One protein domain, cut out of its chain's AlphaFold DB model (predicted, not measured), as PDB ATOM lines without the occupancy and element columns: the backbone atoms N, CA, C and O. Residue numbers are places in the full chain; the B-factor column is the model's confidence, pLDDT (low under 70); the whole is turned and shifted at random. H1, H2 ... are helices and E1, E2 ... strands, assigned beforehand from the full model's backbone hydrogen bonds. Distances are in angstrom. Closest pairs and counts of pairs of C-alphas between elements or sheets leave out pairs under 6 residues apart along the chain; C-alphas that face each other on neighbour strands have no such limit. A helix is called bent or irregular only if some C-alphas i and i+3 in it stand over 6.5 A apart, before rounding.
ATOM      1  N   LYS A  33     334.189 337.150 255.786       95.31
ATOM      2  CA  LYS A  33     335.024 337.806 256.798       95.31
ATOM      3  C   LYS A  33     335.674 339.048 256.200       95.31
ATOM      4  O   LYS A  33     336.364 338.942 255.193       95.31
ATOM      5  N   THR A  34     335.510 340.191 256.852       95.25
ATOM      6  CA  THR A  34     336.126 341.458 256.434       95.25
ATOM      7  C   THR A  34     337.212 341.864 257.419       95.25
ATOM      8  O   THR A  34     337.047 341.692 258.629       95.25
ATOM      9  N   VAL A  35     338.320 342.392 256.904       94.56
ATOM     10  CA  VAL A  35     339.438 342.910 257.697       94.56
ATOM     11  C   VAL A  35     339.857 344.271 257.152       94.56
ATOM     12  O   VAL A  35     340.278 344.388 256.002       94.56
ATOM     13  N   THR A  36     339.762 345.293 257.997       95.81
ATOM     14  CA  THR A  36     340.253 346.645 257.713       95.81
ATOM     15  C   THR A  36     341.772 346.687 257.835       95.81
ATOM     16  O   THR A  36     342.338 346.100 258.760       95.81
ATOM     17  N   ILE A  37     342.430 347.373 256.901       93.25
ATOM     18  CA  ILE A  37     343.892 347.475 256.842       93.25
ATOM     19  C   ILE A  37     344.348 348.923 257.028       93.25
ATOM     20  O   ILE A  37     345.219 349.168 257.859       93.25
ATOM     21  N   ASP A  38     343.763 349.859 256.273       92.12
ATOM     22  CA  ASP A  38     344.087 351.295 256.265       92.12
ATOM     23  C   ASP A  38     345.599 351.602 256.214       92.12
ATOM     24  O   ASP A  38     346.117 352.467 256.921       92.12
ATOM     25  N   LYS A  39     346.309 350.905 255.323       95.88
ATOM     26  CA  LYS A  39     347.738 351.105 255.028       95.88
ATOM     27  C   LYS A  39     347.962 351.269 253.535       95.88
ATOM     28  O   LYS A  39     347.137 350.843 252.728       95.88
ATOM     29  N   ARG A  40     349.080 351.870 253.149       96.25
ATOM     30  CA  ARG A  40     349.519 351.930 251.751       96.25
ATOM     31  C   ARG A  40     350.331 350.692 251.394       96.25
ATOM     32  O   ARG A  40     350.924 350.074 252.272       96.25
ATOM     33  N   VAL A  41     350.409 350.364 250.105       96.62
ATOM     34  CA  VAL A  41     351.245 349.252 249.607       96.62
ATOM     35  C   VAL A  41     352.689 349.371 250.109       96.62
ATOM     36  O   VAL A  41     353.233 348.401 250.629       96.62
ATOM     37  N   LYS A  42     353.277 350.572 250.053       95.94
ATOM     38  CA  LYS A  42     354.643 350.848 250.538       95.94
ATOM     39  C   LYS A  42     354.869 350.643 252.040       95.94
ATOM     40  O   LYS A  42     356.016 350.616 252.471       95.94
ATOM     41  N   ASP A  43     353.805 350.539 252.836       97.00
ATOM     42  CA  ASP A  43     353.912 350.305 254.281       97.00
ATOM     43  C   ASP A  43     354.129 348.810 254.598       97.00
ATOM     44  O   ASP A  43     354.337 348.436 255.756       97.00
ATOM     45  N   PHE A  44     354.061 347.945 253.580       96.25
ATOM     46  CA  PHE A  44     354.379 346.523 253.655       96.25
ATOM     47  C   PHE A  44     355.779 346.257 253.093       96.25
ATOM     48  O   PHE A  44     356.226 346.962 252.187       96.25
ATOM     49  N   PRO A  45     356.488 345.230 253.595       93.00
ATOM     50  CA  PRO A  45     357.770 344.850 253.024       93.00
ATOM     51  C   PRO A  45     357.592 344.383 251.577       93.00
ATOM     52  O   PRO A  45     356.650 343.651 251.267       93.00
ATOM     53  N   GLU A  46     358.537 344.745 250.713       91.69
ATOM     54  CA  GLU A  46     358.596 344.236 249.344       91.69
ATOM     55  C   GLU A  46     358.924 342.738 249.371       91.69
ATOM     56  O   GLU A  46     360.069 342.317 249.541       91.69
ATOM     57  N   LYS A  47     357.875 341.920 249.291       89.50
ATOM     58  CA  LYS A  47     357.944 340.462 249.286       89.50
ATOM     59  C   LYS A  47     356.963 339.906 248.268       89.50
ATOM     60  O   LYS A  47     355.889 340.463 248.054       89.50
ATOM     61  N   TYR A  48     357.344 338.768 247.704       95.50
ATOM     62  CA  TYR A  48     356.532 337.996 246.778       95.50
ATOM     63  C   TYR A  48     356.057 336.727 247.495       95.50
ATOM     64  O   TYR A  48     356.845 335.825 247.777       95.50
ATOM     65  N   SER A  49     354.786 336.704 247.881       96.81
ATOM     66  CA  SER A  49     354.152 335.643 248.660       96.81
ATOM     67  C   SER A  49     352.695 335.466 248.239       96.81
ATOM     68  O   SER A  49     351.990 336.425 247.940       96.81
ATOM     69  N   LYS A  50     352.233 334.216 248.252       97.19
ATOM     70  CA  LYS A  50     350.850 333.820 247.944       97.19
ATOM     71  C   LYS A  50     350.136 333.224 249.163       97.19
ATOM     72  O   LYS A  50     349.118 332.553 249.020       97.19
ATOM     73  N   ALA A  51     350.693 333.421 250.361       96.31
ATOM     74  CA  ALA A  51     350.239 332.755 251.582       96.31
ATOM     75  C   ALA A  51     348.881 333.274 252.082       96.31
ATOM     76  O   ALA A  51     348.062 332.506 252.587       96.31
ATOM     77  N   THR A  52     348.618 334.570 251.913       95.69
ATOM     78  CA  THR A  52     347.362 335.219 252.308       95.69
ATOM     79  C   THR A  52     346.846 336.137 251.193       95.69
ATOM     80  O   THR A  52     347.624 336.515 250.313       95.69
ATOM     81  N   PRO A  53     345.564 336.556 251.214       95.62
ATOM     82  CA  PRO A  53     345.046 337.506 250.229       95.62
ATOM     83  C   PRO A  53     345.818 338.826 250.196       95.62
ATOM     84  O   PRO A  53     346.046 339.382 249.126       95.62
ATOM     85  N   ILE A  54     346.243 339.318 251.367       96.25
ATOM     86  CA  ILE A  54     347.019 340.554 251.449       96.25
ATOM     87  C   ILE A  54     348.432 340.354 250.895       96.25
ATOM     88  O   ILE A  54     348.897 341.200 250.143       96.25
ATOM     89  N   ASP A  55     349.081 339.218 251.168       96.69
ATOM     90  CA  ASP A  55     350.393 338.912 250.588       96.69
ATOM     91  C   ASP A  55     350.327 338.836 249.059       96.69
ATOM     92  O   ASP A  55     351.174 339.411 248.373       96.69
ATOM     93  N   ALA A  56     349.295 338.182 248.518       97.31
ATOM     94  CA  ALA A  56     349.087 338.075 247.078       97.31
ATOM     95  C   ALA A  56     348.822 339.448 246.442       97.31
ATOM     96  O   ALA A  56     349.370 339.749 245.381       97.31
ATOM     97  N   PHE A  57     348.045 340.307 247.107       97.69
ATOM     98  CA  PHE A  57     347.823 341.685 246.671       97.69
ATOM     99  C   PHE A  57     349.111 342.504 246.657       97.69
ATOM    100  O   PHE A  57     349.438 343.092 245.632       97.69
ATOM    101  N   ILE A  58     349.875 342.493 247.753       97.75
ATOM    102  CA  ILE A  58     351.160 343.200 247.836       97.75
ATOM    103  C   ILE A  58     352.130 342.682 246.771       97.75
ATOM    104  O   ILE A  58     352.807 343.476 246.118       97.75
ATOM    105  N   SER A  59     352.148 341.372 246.525       97.81
ATOM    106  CA  SER A  59     352.952 340.770 245.458       97.81
ATOM    107  C   SER A  59     352.541 341.283 244.083       97.81
ATOM    108  O   SER A  59     353.399 341.730 243.329       97.81
ATOM    109  N   MET A  60     351.241 341.287 243.766       97.19
ATOM    110  CA  MET A  60     350.725 341.816 242.499       97.19
ATOM    111  C   MET A  60     351.044 343.302 242.324       97.19
ATOM    112  O   MET A  60     351.522 343.703 241.263       97.19
ATOM    113  N   SER A  61     350.849 344.117 243.362       96.75
ATOM    114  CA  SER A  61     351.206 345.536 243.330       96.75
ATOM    115  C   SER A  61     352.703 345.740 243.093       96.75
ATOM    116  O   SER A  61     353.067 346.556 242.253       96.75
ATOM    117  N   ASN A  62     353.577 344.976 243.755       97.00
ATOM    118  CA  ASN A  62     355.029 345.070 243.559       97.00
ATOM    119  C   ASN A  62     355.492 344.529 242.199       97.00
ATOM    120  O   ASN A  62     356.455 345.051 241.637       97.00
ATOM    121  N   ILE A  63     354.824 343.512 241.646       96.44
ATOM    122  CA  ILE A  63     355.069 343.033 240.277       96.44
ATOM    123  C   ILE A  63     354.793 344.162 239.281       96.44
ATOM    124  O   ILE A  63     355.640 344.448 238.437       96.44
ATOM    125  N   LEU A  64     353.650 344.842 239.415       95.25
ATOM    126  CA  LEU A  64     353.278 345.960 238.547       95.25
ATOM    127  C   LEU A  64     354.195 347.176 238.749       95.25
ATOM    128  O   LEU A  64     354.672 347.749 237.773       95.25
ATOM    129  N   ALA A  65     354.484 347.542 240.001       95.88
ATOM    130  CA  ALA A  65     355.299 348.706 240.348       95.88
ATOM    131  C   ALA A  65     356.757 348.584 239.877       95.88
ATOM    132  O   ALA A  65     357.386 349.594 239.569       95.88
ATOM    133  N   ASN A  66     357.286 347.361 239.802       96.06
ATOM    134  CA  ASN A  66     358.652 347.083 239.351       96.06
ATOM    135  C   ASN A  66     358.719 346.484 237.935       96.06
ATOM    136  O   ASN A  66     359.785 346.043 237.516       96.06
ATOM    137  N   GLY A  67     357.592 346.414 237.218       95.25
ATOM    138  CA  GLY A  67     357.541 345.927 235.839       95.25
ATOM    139  C   GLY A  67     357.932 344.458 235.648       95.25
ATOM    140  O   GLY A  67     358.360 344.095 234.555       95.25
ATOM    141  N   LYS A  68     357.781 343.598 236.665       95.75
ATOM    142  CA  LYS A  68     358.200 342.179 236.654       95.75
ATOM    143  C   LYS A  68     357.258 341.283 235.840       95.75
ATOM    144  O   LYS A  68     356.647 340.353 236.371       95.75
ATOM    145  N   MET A  69     357.098 341.562 234.547       93.62
ATOM    146  CA  MET A  69     356.057 340.953 233.708       93.62
ATOM    147  C   MET A  69     356.165 339.426 233.602       93.62
ATOM    148  O   MET A  69     355.129 338.761 233.566       93.62
ATOM    149  N   GLY A  70     357.377 338.860 233.652       93.75
ATOM    150  CA  GLY A  70     357.589 337.407 233.698       93.75
ATOM    151  C   GLY A  70     356.950 336.714 234.912       93.75
ATOM    152  O   GLY A  70     356.596 335.540 234.849       93.75
ATOM    153  N   MET A  71     356.691 337.437 236.007       95.25
ATOM    154  CA  MET A  71     356.049 336.875 237.203       95.25
ATOM    155  C   MET A  71     354.519 336.799 237.097       95.25
ATOM    156  O   MET A  71     353.887 336.120 237.907       95.25
ATOM    157  N   MET A  72     353.895 337.462 236.116       94.00
ATOM    158  CA  MET A  72     352.434 337.612 236.052       94.00
ATOM    159  C   MET A  72     351.693 336.269 236.042       94.00
ATOM    160  O   MET A  72     350.694 336.121 236.747       94.00
ATOM    161  N   ARG A  73     352.185 335.268 235.298       92.81
ATOM    162  CA  ARG A  73     351.558 333.932 235.226       92.81
ATOM    163  C   ARG A  73     351.522 333.220 236.576       92.81
ATOM    164  O   ARG A  73     350.479 332.692 236.954       92.81
ATOM    165  N   ALA A  74     352.626 333.248 237.319       93.62
ATOM    166  CA  ALA A  74     352.760 332.540 238.593       93.62
ATOM    167  C   ALA A  74     351.884 333.118 239.724       93.62
ATOM    168  O   ALA A  74     351.669 332.445 240.736       93.62
ATOM    169  N   TYR A  75     351.389 334.351 239.550       95.56
ATOM    170  CA  TYR A  75     350.555 335.084 240.510       95.56
ATOM    171  C   TYR A  75     349.098 335.255 240.063       95.56
ATOM    172  O   TYR A  75     348.317 335.924 240.737       95.56
ATOM    173  N   ASN A  76     348.701 334.627 238.956       95.19
ATOM    174  CA  ASN A  76     347.337 334.660 238.442       95.19
ATOM    175  C   ASN A  76     346.735 333.258 238.352       95.19
ATOM    176  O   ASN A  76     347.444 332.270 238.160       95.19
ATOM    177  N   THR A  77     345.410 333.186 238.485       93.50
ATOM    178  CA  THR A  77     344.649 331.930 238.409       93.50
ATOM    179  C   THR A  77     344.877 331.207 237.086       93.50
ATOM    180  O   THR A  77     345.042 331.839 236.039       93.50
ATOM    181  N   SER A  78     344.780 329.877 237.101       88.06
ATOM    182  CA  SER A  78     344.895 329.044 235.890       88.06
ATOM    183  C   SER A  78     343.914 329.443 234.776       88.06
ATOM    184  O   SER A  78     344.185 329.231 233.594       88.06
ATOM    185  N   ARG A  79     342.807 330.102 235.141       87.00
ATOM    186  CA  ARG A  79     341.803 330.657 234.222       87.00
ATOM    187  C   ARG A  79     342.325 331.784 233.326       87.00
ATOM    188  O   ARG A  79     341.777 331.972 232.247       87.00
ATOM    189  N   SER A  80     343.341 332.535 233.756       84.44
ATOM    190  CA  SER A  80     343.880 333.693 233.022       84.44
ATOM    191  C   SER A  80     345.324 333.509 232.545       84.44
ATOM    192  O   SER A  80     345.754 334.240 231.653       84.44
ATOM    193  N   GLN A  81     346.061 332.520 233.063       84.12
ATOM    194  CA  GLN A  81     347.484 332.292 232.762       84.12
ATOM    195  C   GLN A  81     347.839 332.285 231.270       84.12
ATOM    196  O   GLN A  81     348.827 332.906 230.883       84.12
ATOM    197  N   LYS A  82     347.029 331.637 230.421       77.44
ATOM    198  CA  LYS A  82     347.295 331.564 228.971       77.44
ATOM    199  C   LYS A  82     347.304 332.938 228.289       77.44
ATOM    200  O   LYS A  82     348.003 333.116 227.303       77.44
ATOM    201  N   SER A  83     346.572 333.908 228.839       78.44
ATOM    202  CA  SER A  83     346.488 335.276 228.309       78.44
ATOM    203  C   SER A  83     347.570 336.223 228.846       78.44
ATOM    204  O   SER A  83     347.615 337.387 228.457       78.44
ATOM    205  N   LEU A  84     348.429 335.744 229.753       87.56
ATOM    206  CA  LEU A  84     349.439 336.552 230.436       87.56
ATOM    207  C   LEU A  84     350.845 336.354 229.837       87.56
ATOM    208  O   LEU A  84     351.110 335.303 229.238       87.56
ATOM    209  N   PRO A  85     351.761 337.328 230.022       89.56
ATOM    210  CA  PRO A  85     353.142 337.241 229.541       89.56
ATOM    211  C   PRO A  85     353.857 335.964 229.999       89.56
ATOM    212  O   PRO A  85     353.609 335.486 231.106       89.56
ATOM    213  N   LYS A  86     354.721 335.398 229.147       88.81
ATOM    214  CA  LYS A  86     355.525 334.201 229.456       88.81
ATOM    215  C   LYS A  86     356.558 334.498 230.553       88.81
ATOM    216  O   LYS A  86     356.902 335.655 230.767       88.81
ATOM    217  N   GLU A  87     357.049 333.464 231.234       90.06
ATOM    218  CA  GLU A  87     357.985 333.612 232.363       90.06
ATOM    219  C   GLU A  87     359.314 334.276 231.976       90.06
ATOM    220  O   GLU A  87     359.918 334.969 232.788       90.06
ATOM    221  N   ASP A  88     359.726 334.120 230.720       91.50
ATOM    222  CA  ASP A  88     360.913 334.729 230.120       91.50
ATOM    223  C   ASP A  88     360.686 336.166 229.620       91.50
ATOM    224  O   ASP A  88     361.604 336.775 229.071       91.50
ATOM    225  N   THR A  89     359.487 336.734 229.808       93.06
ATOM    226  CA  THR A  89     359.202 338.123 229.421       93.06
ATOM    227  C   THR A  89     360.111 339.067 230.212       93.06
ATOM    228  O   THR A  89     360.025 339.075 231.445       93.06
ATOM    229  N   PRO A  90     360.934 339.896 229.537       93.19
ATOM    230  CA  PRO A  90     361.799 340.853 230.209       93.19
ATOM    231  C   PRO A  90     361.017 341.827 231.084       93.19
ATOM    232  O   PRO A  90     359.851 342.143 230.821       93.19
ATOM    233  N   ASP A  91     361.696 342.347 232.102       95.19
ATOM    234  CA  ASP A  91     361.145 343.415 232.919       95.19
ATOM    235  C   ASP A  91     360.818 344.635 232.052       95.19
ATOM    236  O   ASP A  91     361.579 345.039 231.169       95.19
ATOM    237  N   ARG A  92     359.664 345.235 232.325       94.38
ATOM    238  CA  ARG A  92     359.231 346.478 231.702       94.38
ATOM    239  C   ARG A  92     359.784 347.657 232.496       94.38
ATOM    240  O   ARG A  92     359.658 347.697 233.714       94.38
ATOM    241  N   GLU A  93     360.298 348.665 231.801       94.94
ATOM    242  CA  GLU A  93     360.630 349.941 232.431       94.94
ATOM    243  C   GLU A  93     359.353 350.642 232.932       94.94
ATOM    244  O   GLU A  93     358.392 350.847 232.181       94.94
ATOM    245  N   VAL A  94     359.334 350.990 234.219       94.69
ATOM    246  CA  VAL A  94     358.236 351.703 234.882       94.69
ATOM    247  C   VAL A  94     358.783 353.026 235.397       94.69
ATOM    248  O   VAL A  94     359.803 353.048 236.080       94.69
ATOM    249  N   THR A  95     358.115 354.137 235.075       96.62
ATOM    250  CA  THR A  95     358.541 355.457 235.557       96.62
ATOM    251  C   THR A  95     358.419 355.538 237.076       96.62
ATOM    252  O   THR A  95     357.493 354.971 237.658       96.62
ATOM    253  N   GLU A  96     359.298 356.305 237.724       96.00
ATOM    254  CA  GLU A  96     359.210 356.535 239.172       96.00
ATOM    255  C   GLU A  96     357.847 357.106 239.586       96.00
ATOM    256  O   GLU A  96     357.326 356.764 240.641       96.00
ATOM    257  N   GLU A  97     357.215 357.922 238.739       94.12
ATOM    258  CA  GLU A  97     355.850 358.406 238.964       94.12
ATOM    259  C   GLU A  97     354.829 357.256 239.003       94.12
ATOM    260  O   GLU A  97     354.091 357.126 239.980       94.12
ATOM    261  N   SER A  98     354.828 356.379 237.992       92.38
ATOM    262  CA  SER A  98     353.907 355.231 237.916       92.38
ATOM    263  C   SER A  98     354.139 354.246 239.062       92.38
ATOM    264  O   SER A  98     353.192 353.759 239.685       92.38
ATOM    265  N   LYS A  99     355.411 353.984 239.385       95.19
ATOM    266  CA  LYS A  99     355.812 353.152 240.521       95.19
ATOM    267  C   LYS A  99     355.283 353.735 241.827       95.19
ATOM    268  O   LYS A  99     354.596 353.045 242.582       95.19
ATOM    269  N   ASN A 100     355.536 355.020 242.077       94.38
ATOM    270  CA  ASN A 100     355.059 355.701 243.275       94.38
ATOM    271  C   ASN A 100     353.530 355.766 243.337       94.38
ATOM    272  O   ASN A 100     352.977 355.679 244.434       94.38
ATOM    273  N   GLN A 101     352.829 355.868 242.207       93.94
ATOM    274  CA  GLN A 101     351.370 355.809 242.176       93.94
ATOM    275  C   GLN A 101     350.858 354.471 242.726       93.94
ATOM    276  O   GLN A 101     350.024 354.473 243.632       93.94
ATOM    277  N   ILE A 102     351.393 353.345 242.243       94.88
ATOM    278  CA  ILE A 102     351.003 351.998 242.699       94.88
ATOM    279  C   ILE A 102     351.356 351.798 244.177       94.88
ATOM    280  O   ILE A 102     350.526 351.366 244.976       94.88
ATOM    281  N   LEU A 103     352.572 352.174 244.574       95.69
ATOM    282  CA  LEU A 103     353.047 352.023 245.950       95.69
ATOM    283  C   LEU A 103     352.278 352.896 246.963       95.69
ATOM    284  O   LEU A 103     352.280 352.604 248.164       95.69
ATOM    285  N   ASN A 104     351.599 353.953 246.508       95.56
ATOM    286  CA  ASN A 104     350.740 354.793 247.343       95.56
ATOM    287  C   ASN A 104     349.262 354.376 247.348       95.56
ATOM    288  O   ASN A 104     348.488 355.024 248.056       95.56
ATOM    289  N   TRP A 105     348.862 353.310 246.644       95.75
ATOM    290  CA  TRP A 105     347.502 352.777 246.755       95.75
ATOM    291  C   TRP A 105     347.159 352.491 248.217       95.75
ATOM    292  O   TRP A 105     347.885 351.771 248.908       95.75
ATOM    293  N   GLN A 106     346.064 353.081 248.694       96.25
ATOM    294  CA  GLN A 106     345.617 352.933 250.074       96.25
ATOM    295  C   GLN A 106     344.682 351.731 250.175       96.25
ATOM    296  O   GLN A 106     343.530 351.798 249.750       96.25
ATOM    297  N   ILE A 107     345.168 350.655 250.779       97.12
ATOM    298  CA  ILE A 107     344.406 349.438 251.043       97.12
ATOM    299  C   ILE A 107     343.416 349.739 252.161       97.12
ATOM    300  O   ILE A 107     343.807 349.971 253.307       97.12
ATOM    301  N   LYS A 108     342.128 349.753 251.827       96.19
ATOM    302  CA  LYS A 108     341.053 350.037 252.782       96.19
ATOM    303  C   LYS A 108     340.733 348.781 253.581       96.19
ATOM    304  O   LYS A 108     340.830 348.770 254.807       96.19
ATOM    305  N   GLU A 109     340.436 347.697 252.878       95.94
ATOM    306  CA  GLU A 109     340.071 346.421 253.483       95.94
ATOM    307  C   GLU A 109     340.310 345.251 252.532       95.94
ATOM    308  O   GLU A 109     340.488 345.429 251.324       95.94
ATOM    309  N   TYR A 110     340.243 344.045 253.086       95.00
ATOM    310  CA  TYR A 110     339.975 342.857 252.297       95.00
ATOM    311  C   TYR A 110     338.772 342.085 252.842       95.00
ATOM    312  O   TYR A 110     338.518 342.041 254.048       95.00
ATOM    313  N   ILE A 111     338.046 341.448 251.930       97.06
ATOM    314  CA  ILE A 111     336.870 340.621 252.189       97.06
ATOM    315  C   ILE A 111     337.208 339.202 251.739       97.06
ATOM    316  O   ILE A 111     337.598 339.006 250.595       97.06
ATOM    317  N   ILE A 112     337.057 338.209 252.612       97.06
ATOM    318  CA  ILE A 112     337.207 336.781 252.306       97.06
ATOM    319  C   ILE A 112     335.829 336.131 252.288       97.06
ATOM    320  O   ILE A 112     335.006 336.407 253.160       97.06
ATOM    321  N   TYR A 113     335.611 335.211 251.353       97.25
ATOM    322  CA  TYR A 113     334.479 334.294 251.331       97.25
ATOM    323  C   TYR A 113     334.969 332.842 251.447       97.25
ATOM    324  O   TYR A 113     335.769 332.381 250.632       97.25
ATOM    325  N   LYS A 114     334.503 332.136 252.488       94.56
ATOM    326  CA  LYS A 114     334.738 330.701 252.769       94.56
ATOM    327  C   LYS A 114     336.205 330.232 252.707       94.56
ATOM    328  O   LYS A 114     336.459 329.076 252.399       94.56
ATOM    329  N   ASP A 115     337.163 331.118 253.001       93.38
ATOM    330  CA  ASP A 115     338.614 330.865 252.875       93.38
ATOM    331  C   ASP A 115     339.049 330.361 251.479       93.38
ATOM    332  O   ASP A 115     340.084 329.716 251.320       93.38
ATOM    333  N   SER A 116     338.252 330.658 250.448       95.75
ATOM    334  CA  SER A 116     338.481 330.196 249.075       95.75
ATOM    335  C   SER A 116     338.646 331.340 248.087       95.75
ATOM    336  O   SER A 116     339.374 331.209 247.108       95.75
ATOM    337  N   THR A 117     337.967 332.461 248.319       97.81
ATOM    338  CA  THR A 117     338.059 333.651 247.471       97.81
ATOM    339  C   THR A 117     338.160 334.901 248.324       97.81
ATOM    340  O   THR A 117     337.695 334.930 249.465       97.81
ATOM    341  N   ALA A 118     338.811 335.928 247.789       98.25
ATOM    342  CA  ALA A 118     338.984 337.191 248.478       98.25
ATOM    343  C   ALA A 118     338.943 338.375 247.514       98.25
ATOM    344  O   ALA A 118     339.212 338.229 246.326       98.25
ATOM    345  N   ALA A 119     338.587 339.545 248.023       98.44
ATOM    346  CA  ALA A 119     338.669 340.814 247.322       98.44
ATOM    347  C   ALA A 119     339.457 341.784 248.195       98.44
ATOM    348  O   ALA A 119     339.156 341.915 249.380       98.44
ATOM    349  N   VAL A 120     340.447 342.459 247.624       98.38
ATOM    350  CA  VAL A 120     341.182 343.539 248.289       98.38
ATOM    351  C   VAL A 120     340.774 344.850 247.637       98.38
ATOM    352  O   VAL A 120     340.908 345.002 246.422       98.38
ATOM    353  N   ILE A 121     340.255 345.781 248.437       97.75
ATOM    354  CA  ILE A 121     339.741 347.067 247.961       97.75
ATOM    355  C   ILE A 121     340.729 348.161 248.341       97.75
ATOM    356  O   ILE A 121     341.041 348.358 249.520       97.75
ATOM    357  N   SER A 122     341.202 348.893 247.336       96.88
ATOM    358  CA  SER A 122     342.195 349.951 247.506       96.88
ATOM    359  C   SER A 122     341.774 351.237 246.814       96.88
ATOM    360  O   SER A 122     341.284 351.211 245.690       96.88
ATOM    361  N   LYS A 123     342.006 352.382 247.455       95.38
ATOM    362  CA  LYS A 123     341.873 353.696 246.820       95.38
ATOM    363  C   LYS A 123     343.141 353.986 246.016       95.38
ATOM    364  O   LYS A 123     344.231 354.010 246.589       95.38
ATOM    365  N   ILE A 124     343.000 354.195 244.707       91.12
ATOM    366  CA  ILE A 124     344.143 354.337 243.779       91.12
ATOM    367  C   ILE A 124     344.416 355.780 243.335       91.12
ATOM    368  O   ILE A 124     345.455 356.055 242.739       91.12
ATOM    369  N   SER A 125     343.492 356.704 243.610       77.62
ATOM    370  CA  SER A 125     343.644 358.130 243.318       77.62
ATOM    371  C   SER A 125     342.853 358.969 244.317       77.62
ATOM    372  O   SER A 125     341.668 358.718 244.549       77.62
ATOM    373  N   ASP A 126     343.498 359.991 244.880       69.88
ATOM    374  CA  ASP A 126     342.831 360.981 245.729       69.88
ATOM    375  C   ASP A 126     342.015 361.995 244.921       69.88
ATOM    376  O   ASP A 126     341.011 362.488 245.425       69.88
ATOM    377  N   ALA A 127     342.402 362.257 243.668       67.19
ATOM    378  CA  ALA A 127     341.737 363.229 242.801       67.19
ATOM    379  C   ALA A 127     340.395 362.719 242.255       67.19
ATOM    380  O   ALA A 127     339.453 363.492 242.118       67.19
ATOM    381  N   ASN A 128     340.306 361.414 241.974       65.25
ATOM    382  CA  ASN A 128     339.158 360.824 241.279       65.25
ATOM    383  C   ASN A 128     338.352 359.844 242.146       65.25
ATOM    384  O   ASN A 128     337.441 359.212 241.631       65.25
ATOM    385  N   SER A 129     338.686 359.663 243.431       79.12
ATOM    386  CA  SER A 129     338.015 358.720 244.352       79.12
ATOM    387  C   SER A 129     337.840 357.287 243.814       79.12
ATOM    388  O   SER A 129     336.953 356.565 244.248       79.12
ATOM    389  N   VAL A 130     338.692 356.835 242.891       92.00
ATOM    390  CA  VAL A 130     338.563 355.494 242.299       92.00
ATOM    391  C   VAL A 130     339.020 354.431 243.298       92.00
ATOM    392  O   VAL A 130     340.128 354.507 243.845       92.00
ATOM    393  N   HIS A 131     338.179 353.419 243.495       95.62
ATOM    394  CA  HIS A 131     338.446 352.236 244.299       95.62
ATOM    395  C   HIS A 131     338.673 351.035 243.381       95.62
ATOM    396  O   HIS A 131     337.744 350.569 242.725       95.62
ATOM    397  N   LEU A 132     339.905 350.531 243.356       96.31
ATOM    398  CA  LEU A 132     340.273 349.281 242.702       96.31
ATOM    399  C   LEU A 132     339.862 348.101 243.581       96.31
ATOM    400  O   LEU A 132     340.115 348.098 244.788       96.31
ATOM    401  N   ILE A 133     339.292 347.082 242.956       97.94
ATOM    402  CA  ILE A 133     338.987 345.788 243.551       97.94
ATOM    403  C   ILE A 133     339.866 344.762 242.846       97.94
ATOM    404  O   ILE A 133     339.657 344.482 241.668       97.94
ATOM    405  N   LEU A 134     340.832 344.180 243.556       97.94
ATOM    406  CA  LEU A 134     341.544 342.997 243.072       97.94
ATOM    407  C   LEU A 134     340.942 341.749 243.701       97.94
ATOM    408  O   LEU A 134     340.875 341.626 244.927       97.94
ATOM    409  N   TYR A 135     340.503 340.825 242.852       98.38
ATOM    410  CA  TYR A 135     339.951 339.546 243.266       98.38
ATOM    411  C   TYR A 135     341.040 338.485 243.339       98.38
ATOM    412  O   TYR A 135     341.957 338.457 242.524       98.38
ATOM    413  N   PHE A 136     340.889 337.556 244.272       98.06
ATOM    414  CA  PHE A 136     341.789 336.435 244.476       98.06
ATOM    415  C   PHE A 136     341.000 335.142 244.654       98.06
ATOM    416  O   PHE A 136     339.920 335.126 245.249       98.06
ATOM    417  N   SER A 137     341.570 334.049 244.161       97.00
ATOM    418  CA  SER A 137     341.073 332.691 244.352       97.00
ATOM    419  C   SER A 137     342.194 331.822 244.894       97.00
ATOM    420  O   SER A 137     343.348 331.968 244.487       97.00
ATOM    421  N   LYS A 138     341.854 330.917 245.807       95.31
ATOM    422  CA  LYS A 138     342.786 329.957 246.384       95.31
ATOM    423  C   LYS A 138     342.835 328.714 245.497       95.31
ATOM    424  O   LYS A 138     341.850 327.985 245.402       95.31
ATOM    425  N   GLU A 139     343.966 328.478 244.844       92.31
ATOM    426  CA  GLU A 139     344.230 327.280 244.034       92.31
ATOM    427  C   GLU A 139     345.454 326.566 244.615       92.31
ATOM    428  O   GLU A 139     346.468 327.202 244.882       92.31
ATOM    429  N   ASN A 140     345.369 325.252 244.852       89.19
ATOM    430  CA  ASN A 140     346.469 324.452 245.421       89.19
ATOM    431  C   ASN A 140     347.093 325.037 246.709       89.19
ATOM    432  O   ASN A 140     348.286 324.894 246.956       89.19
ATOM    433  N   GLY A 141     346.280 325.697 247.539       91.88
ATOM    434  CA  GLY A 141     346.722 326.322 248.790       91.88
ATOM    435  C   GLY A 141     347.305 327.732 248.644       91.88
ATOM    436  O   GLY A 141     347.551 328.374 249.662       91.88
ATOM    437  N   GLU A 142     347.459 328.243 247.422       95.88
ATOM    438  CA  GLU A 142     348.023 329.562 247.129       95.88
ATOM    439  C   GLU A 142     346.942 330.561 246.695       95.88
ATOM    440  O   GLU A 142     346.027 330.221 245.944       95.88
ATOM    441  N   TRP A 143     347.058 331.815 247.134       97.50
ATOM    442  CA  TRP A 143     346.187 332.911 246.707       97.50
ATOM    443  C   TRP A 143     346.691 333.529 245.403       97.50
ATOM    444  O   TRP A 143     347.787 334.088 245.351       97.50
ATOM    445  N   LEU A 144     345.872 333.450 244.356       97.06
ATOM    446  CA  LEU A 144     346.198 333.920 243.010       97.06
ATOM    447  C   LEU A 144     345.209 334.985 242.548       97.06
ATOM    448  O   LEU A 144     344.011 334.878 242.820       97.06
ATOM    449  N   CYS A 145     345.697 335.985 241.815       96.81
ATOM    450  CA  CYS A 145     344.869 337.031 241.225       96.81
ATOM    451  C   CYS A 145     343.863 336.425 240.236       96.81
ATOM    452  O   CYS A 145     344.220 335.667 239.330       96.81
ATOM    453  N   ALA A 146     342.591 336.740 240.447       95.19
ATOM    454  CA  ALA A 146     341.430 336.139 239.800       95.19
ATOM    455  C   ALA A 146     340.641 337.133 238.931       95.19
ATOM    456  O   ALA A 146     339.586 336.759 238.406       95.19
ATOM    457  N   GLY A 147     341.144 338.362 238.788       94.12
ATOM    458  CA  GLY A 147     340.540 339.452 238.027       94.12
ATOM    459  C   GLY A 147     340.516 340.765 238.807       94.12
ATOM    460  O   GLY A 147     340.894 340.821 239.978       94.12
ATOM    461  N   GLU A 148     340.024 341.811 238.152       95.06
ATOM    462  CA  GLU A 148     339.900 343.152 238.721       95.06
ATOM    463  C   GLU A 148     338.572 343.810 238.331       95.06
ATOM    464  O   GLU A 148     337.950 343.438 237.335       95.06
ATOM    465  N   ASP A 149     338.131 344.772 239.135       96.38
ATOM    466  CA  ASP A 149     336.997 345.667 238.877       96.38
ATOM    467  C   ASP A 149     337.269 346.996 239.604       96.38
ATOM    468  O   ASP A 149     338.211 347.110 240.391       96.38
ATOM    469  N   GLN A 150     336.464 348.019 239.353       95.38
ATOM    470  CA  GLN A 150     336.604 349.320 239.992       95.38
ATOM    471  C   GLN A 150     335.253 349.987 240.226       95.38
ATOM    472  O   GLN A 150     334.280 349.752 239.508       95.38
ATOM    473  N   ASP A 151     335.191 350.858 241.222       94.94
ATOM    474  CA  ASP A 151     334.040 351.728 241.444       94.94
ATOM    475  C   ASP A 151     334.483 353.101 241.951       94.94
ATOM    476  O   ASP A 151     335.556 353.247 242.536       94.94
ATOM    477  N   MET A 152     333.652 354.114 241.729       92.94
ATOM    478  CA  MET A 152     333.901 355.467 242.230       92.94
ATOM    479  C   MET A 152     333.551 355.577 243.717       92.94
ATOM    480  O   MET A 152     334.126 356.386 244.438       92.94
ATOM    481  N   GLU A 153     332.643 354.729 244.203       92.75
ATOM    482  CA  GLU A 153     332.182 354.746 245.586       92.75
ATOM    483  C   GLU A 153     332.658 353.503 246.335       92.75
ATOM    484  O   GLU A 153     332.414 352.367 245.921       92.75
ATOM    485  N   PHE A 154     333.274 353.703 247.504       93.38
ATOM    486  CA  PHE A 154     333.794 352.599 248.318       93.38
ATOM    487  C   PHE A 154     332.707 351.569 248.663       93.38
ATOM    488  O   PHE A 154     332.917 350.367 248.529       93.38
ATOM    489  N   VAL A 155     331.509 352.033 249.027       94.56
ATOM    490  CA  VAL A 155     330.373 351.164 249.381       94.56
ATOM    491  C   VAL A 155     329.904 350.319 248.190       94.56
ATOM    492  O   VAL A 155     329.497 349.166 248.357       94.56
ATOM    493  N   ASN A 156     329.972 350.861 246.975       95.06
ATOM    494  CA  ASN A 156     329.641 350.101 245.773       95.06
ATOM    495  C   ASN A 156     330.732 349.078 245.461       95.06
ATOM    496  O   ASN A 156     330.399 347.943 245.119       95.06
ATOM    497  N   ALA A 157     332.007 349.426 245.662       95.69
ATOM    498  CA  ALA A 157     333.105 348.473 245.545       95.69
ATOM    499  C   ALA A 157     332.943 347.295 246.524       95.69
ATOM    500  O   ALA A 157     333.065 346.136 246.123       95.69
ATOM    501  N   GLN A 158     332.551 347.561 247.774       96.50
ATOM    502  CA  GLN A 158     332.222 346.515 248.752       96.50
ATOM    503  C   GLN A 158     331.066 345.626 248.280       96.50
ATOM    504  O   GLN A 158     331.134 344.401 248.386       96.50
ATOM    505  N   ARG A 159     330.006 346.225 247.726       95.94
ATOM    506  CA  ARG A 159     328.844 345.487 247.212       95.94
ATOM    507  C   ARG A 159     329.204 344.615 246.010       95.94
ATOM    508  O   ARG A 159     328.808 343.452 245.972       95.94
ATOM    509  N   LYS A 160     329.967 345.153 245.054       96.25
ATOM    510  CA  LYS A 160     330.506 344.402 243.913       96.25
ATOM    511  C   LYS A 160     331.322 343.209 244.398       96.25
ATOM    512  O   LYS A 160     331.052 342.084 243.984       96.25
ATOM    513  N   ALA A 161     332.225 343.437 245.353       96.62
ATOM    514  CA  ALA A 161     333.035 342.382 245.936       96.62
ATOM    515  C   ALA A 161     332.188 341.289 246.604       96.62
ATOM    516  O   ALA A 161     332.313 340.113 246.259       96.62
ATOM    517  N   ALA A 162     331.274 341.664 247.499       95.00
ATOM    518  CA  ALA A 162     330.390 340.720 248.180       95.00
ATOM    519  C   ALA A 162     329.531 339.897 247.201       95.00
ATOM    520  O   ALA A 162     329.322 338.705 247.420       95.00
ATOM    521  N   ASN A 163     329.084 340.501 246.097       94.19
ATOM    522  CA  ASN A 163     328.296 339.817 245.071       94.19
ATOM    523  C   ASN A 163     329.139 338.885 244.185       94.19
ATOM    524  O   ASN A 163     328.647 337.848 243.741       94.19
ATOM    525  N   HIS A 164     330.397 339.236 243.908       95.06
ATOM    526  CA  HIS A 164     331.239 338.488 242.974       95.06
ATOM    527  C   HIS A 164     331.974 337.305 243.625       95.06
ATOM    528  O   HIS A 164     332.151 336.262 242.991       95.06
ATOM    529  N   LEU A 165     332.368 337.420 244.897       96.81
ATOM    530  CA  LEU A 165     333.157 336.392 245.590       96.81
ATOM    531  C   LEU A 165     332.518 334.990 245.626       96.81
ATOM    532  O   LEU A 165     333.255 334.021 245.404       96.81
ATOM    533  N   PRO A 166     331.195 334.830 245.847       95.44
ATOM    534  CA  PRO A 166     330.545 333.525 245.760       95.44
ATOM    535  C   PRO A 166     330.607 332.914 244.358       95.44
ATOM    536  O   PRO A 166     330.806 331.708 244.224       95.44
ATOM    537  N   THR A 167     330.486 333.740 243.317       91.75
ATOM    538  CA  THR A 167     330.596 333.304 241.919       91.75
ATOM    539  C   THR A 167     332.001 332.793 241.618       91.75
ATOM    540  O   THR A 167     332.146 331.702 241.075       91.75
ATOM    541  N   LEU A 168     333.040 333.518 242.046       93.62
ATOM    542  CA  LEU A 168     334.423 333.047 241.918       93.62
ATOM    543  C   LEU A 168     334.651 331.726 242.661       93.62
ATOM    544  O   LEU A 168     335.294 330.828 242.123       93.62
ATOM    545  N   ALA A 169     334.088 331.573 243.863       94.38
ATOM    546  CA  ALA A 169     334.221 330.337 244.632       94.38
ATOM    547  C   ALA A 169     333.542 329.152 243.926       94.38
ATOM    548  O   ALA A 169     334.070 328.042 243.931       94.38
ATOM    549  N   ALA A 170     332.408 329.393 243.264       92.44
ATOM    550  CA  ALA A 170     331.705 328.383 242.478       92.44
ATOM    551  C   ALA A 170     332.486 327.924 241.231       92.44
ATOM    552  O   ALA A 170     332.231 326.830 240.729       92.44
ATOM    553  N   TYR A 171     333.445 328.717 240.741       92.00
ATOM    554  CA  TYR A 171     334.276 328.361 239.584       92.00
ATOM    555  C   TYR A 171     335.453 327.442 239.932       92.00
ATOM    556  O   TYR A 171     335.987 326.783 239.038       92.00
ATOM    557  N   ILE A 172     335.860 327.366 241.204       91.31
ATOM    558  CA  ILE A 172     337.030 326.579 241.632       91.31
ATOM    559  C   ILE A 172     336.856 325.086 241.301       91.31
ATOM    560  O   ILE A 172     337.724 324.545 240.615       91.31
ATOM    561  N   PRO A 173     335.748 324.408 241.673       90.56
ATOM    562  CA  PRO A 173     335.590 322.984 241.364       90.56
ATOM    563  C   PRO A 173     335.597 322.698 239.859       90.56
ATOM    564  O   PRO A 173     336.208 321.731 239.414       90.56
ATOM    565  N   MET A 174     334.958 323.568 239.068       91.06
ATOM    566  CA  MET A 174     334.934 323.441 237.609       91.06
ATOM    567  C   MET A 174     336.330 323.634 237.005       91.06
ATOM    568  O   MET A 174     336.717 322.922 236.086       91.06
ATOM    569  N   THR A 175     337.121 324.556 237.553       90.19
ATOM    570  CA  THR A 175     338.515 324.773 237.144       90.19
ATOM    571  C   THR A 175     339.368 323.527 237.395       90.19
ATOM    572  O   THR A 175     340.119 323.114 236.512       90.19
ATOM    573  N   GLU A 176     339.212 322.875 238.549       89.50
ATOM    574  CA  GLU A 176     339.916 321.622 238.848       89.50
ATOM    575  C   GLU A 176     339.462 320.464 237.954       89.50
ATOM    576  O   GLU A 176     340.292 319.680 237.491       89.50
ATOM    577  N   LEU A 177     338.167 320.383 237.640       91.25
ATOM    578  CA  LEU A 177     337.643 319.404 236.687       91.25
ATOM    579  C   LEU A 177     338.220 319.616 235.280       91.25
ATOM    580  O   LEU A 177     338.631 318.664 234.620       91.25
ATOM    581  N   LEU A 178     338.313 320.867 234.826       91.44
ATOM    582  CA  LEU A 178     338.865 321.198 233.512       91.44
ATOM    583  C   LEU A 178     340.346 320.823 233.377       91.44
ATOM    584  O   LEU A 178     340.756 320.428 232.283       91.44
ATOM    585  N   LYS A 179     341.128 320.916 234.462       89.19
ATOM    586  CA  LYS A 179     342.542 320.494 234.510       89.19
ATOM    587  C   LYS A 179     342.710 318.976 234.366       89.19
ATOM    588  O   LYS A 179     343.759 318.519 233.916       89.19
ATOM    589  N   GLN A 180     341.697 318.192 234.730       91.81
ATOM    590  CA  GLN A 180     341.734 316.735 234.633       91.81
ATOM    591  C   GLN A 180     341.386 316.295 233.212       91.81
ATOM    592  O   GLN A 180     340.228 316.342 232.806       91.81
TER     593      GLN A 180
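Overview. This is residues 33 to 180 of the 543 residues of an uncharacterized protein of Dysgonomonas sp (UniProt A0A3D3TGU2). A strongly twisted antiparallel sheet of five strands curls round helix H1 on one face, and the long helix H3 covers the other face, making three layers. H2 sits off the sheet near the end of H1, and a loop of 30 residues, 66 to 95, runs from H1 to H2. The printed part has 148 residues with three named helices and five named strands, along the chain E1 H1 H2 E2 E3 E4 E5 H3; the sheet's order is E1 E2 E3 E4 E5, and the class is mixed, helices and strands. It is compact, with a radius of gyration of the C-alphas of 14.9 A, and spans 44 by 39 by 23 A.

Arrangement. Edge strand E1, residues 33 to 40, is antiparallel to E2, residues 106 to 113, with N 35 and O 110 2.9 A apart. E2, E3, residues 117 to 123, E4, residues 131 to 139, and E5, residues 142 to 151, form a meander, three hairpins in which each strand is the antiparallel neighbour of the one before; N 111 and O 119 at 2.8 A, N 120 and O 134 at 2.9 A and N 133 and O 149 at 2.8 A are within hydrogen-bond range. H1, residues 53 to 65, is on the sheet; its closest C-alphas to E5 are Pro 53 and Trp 143, 5.9 A. H3, residues 154 to 179, is on the opposite face; its closest C-alphas to E3 are Ala 169 and Thr 117, 5.8 A. H2, residues 96 to 103, not on the sheet, makes a hairpin with H1, at a shallow tilt of 7 degrees, opposite ways; residues 61 to 65 of H1 alone touch it, closest C-alphas Ala 65 and Lys 99, 4.5 A. Every O i to N i+4 pair is within hydrogen-bond range in H1 and H2, and 17 of 22 in H3.

Along the chain. E1 begins at C-alpha 33 (335.024, 337.806, 256.798). E5, 26.8 A long, bends by 54 degrees at residue 147. H3, 36.0 A long, ends at C-alpha 179 (342.542, 320.494, 234.510); it has a kink of 35 degrees near residue 169 and is only just irregular, with C-alphas 170 and 173 6.7 A apart.

Size, cuts and confidence. The C-alphas of Ala 127 and Gln 180, the two farthest apart, are 47.2 A apart. The printed part has no cut; the links E1 to H1 and H1 to H2 are long. Residues 126 to 128 have pLDDT under 70.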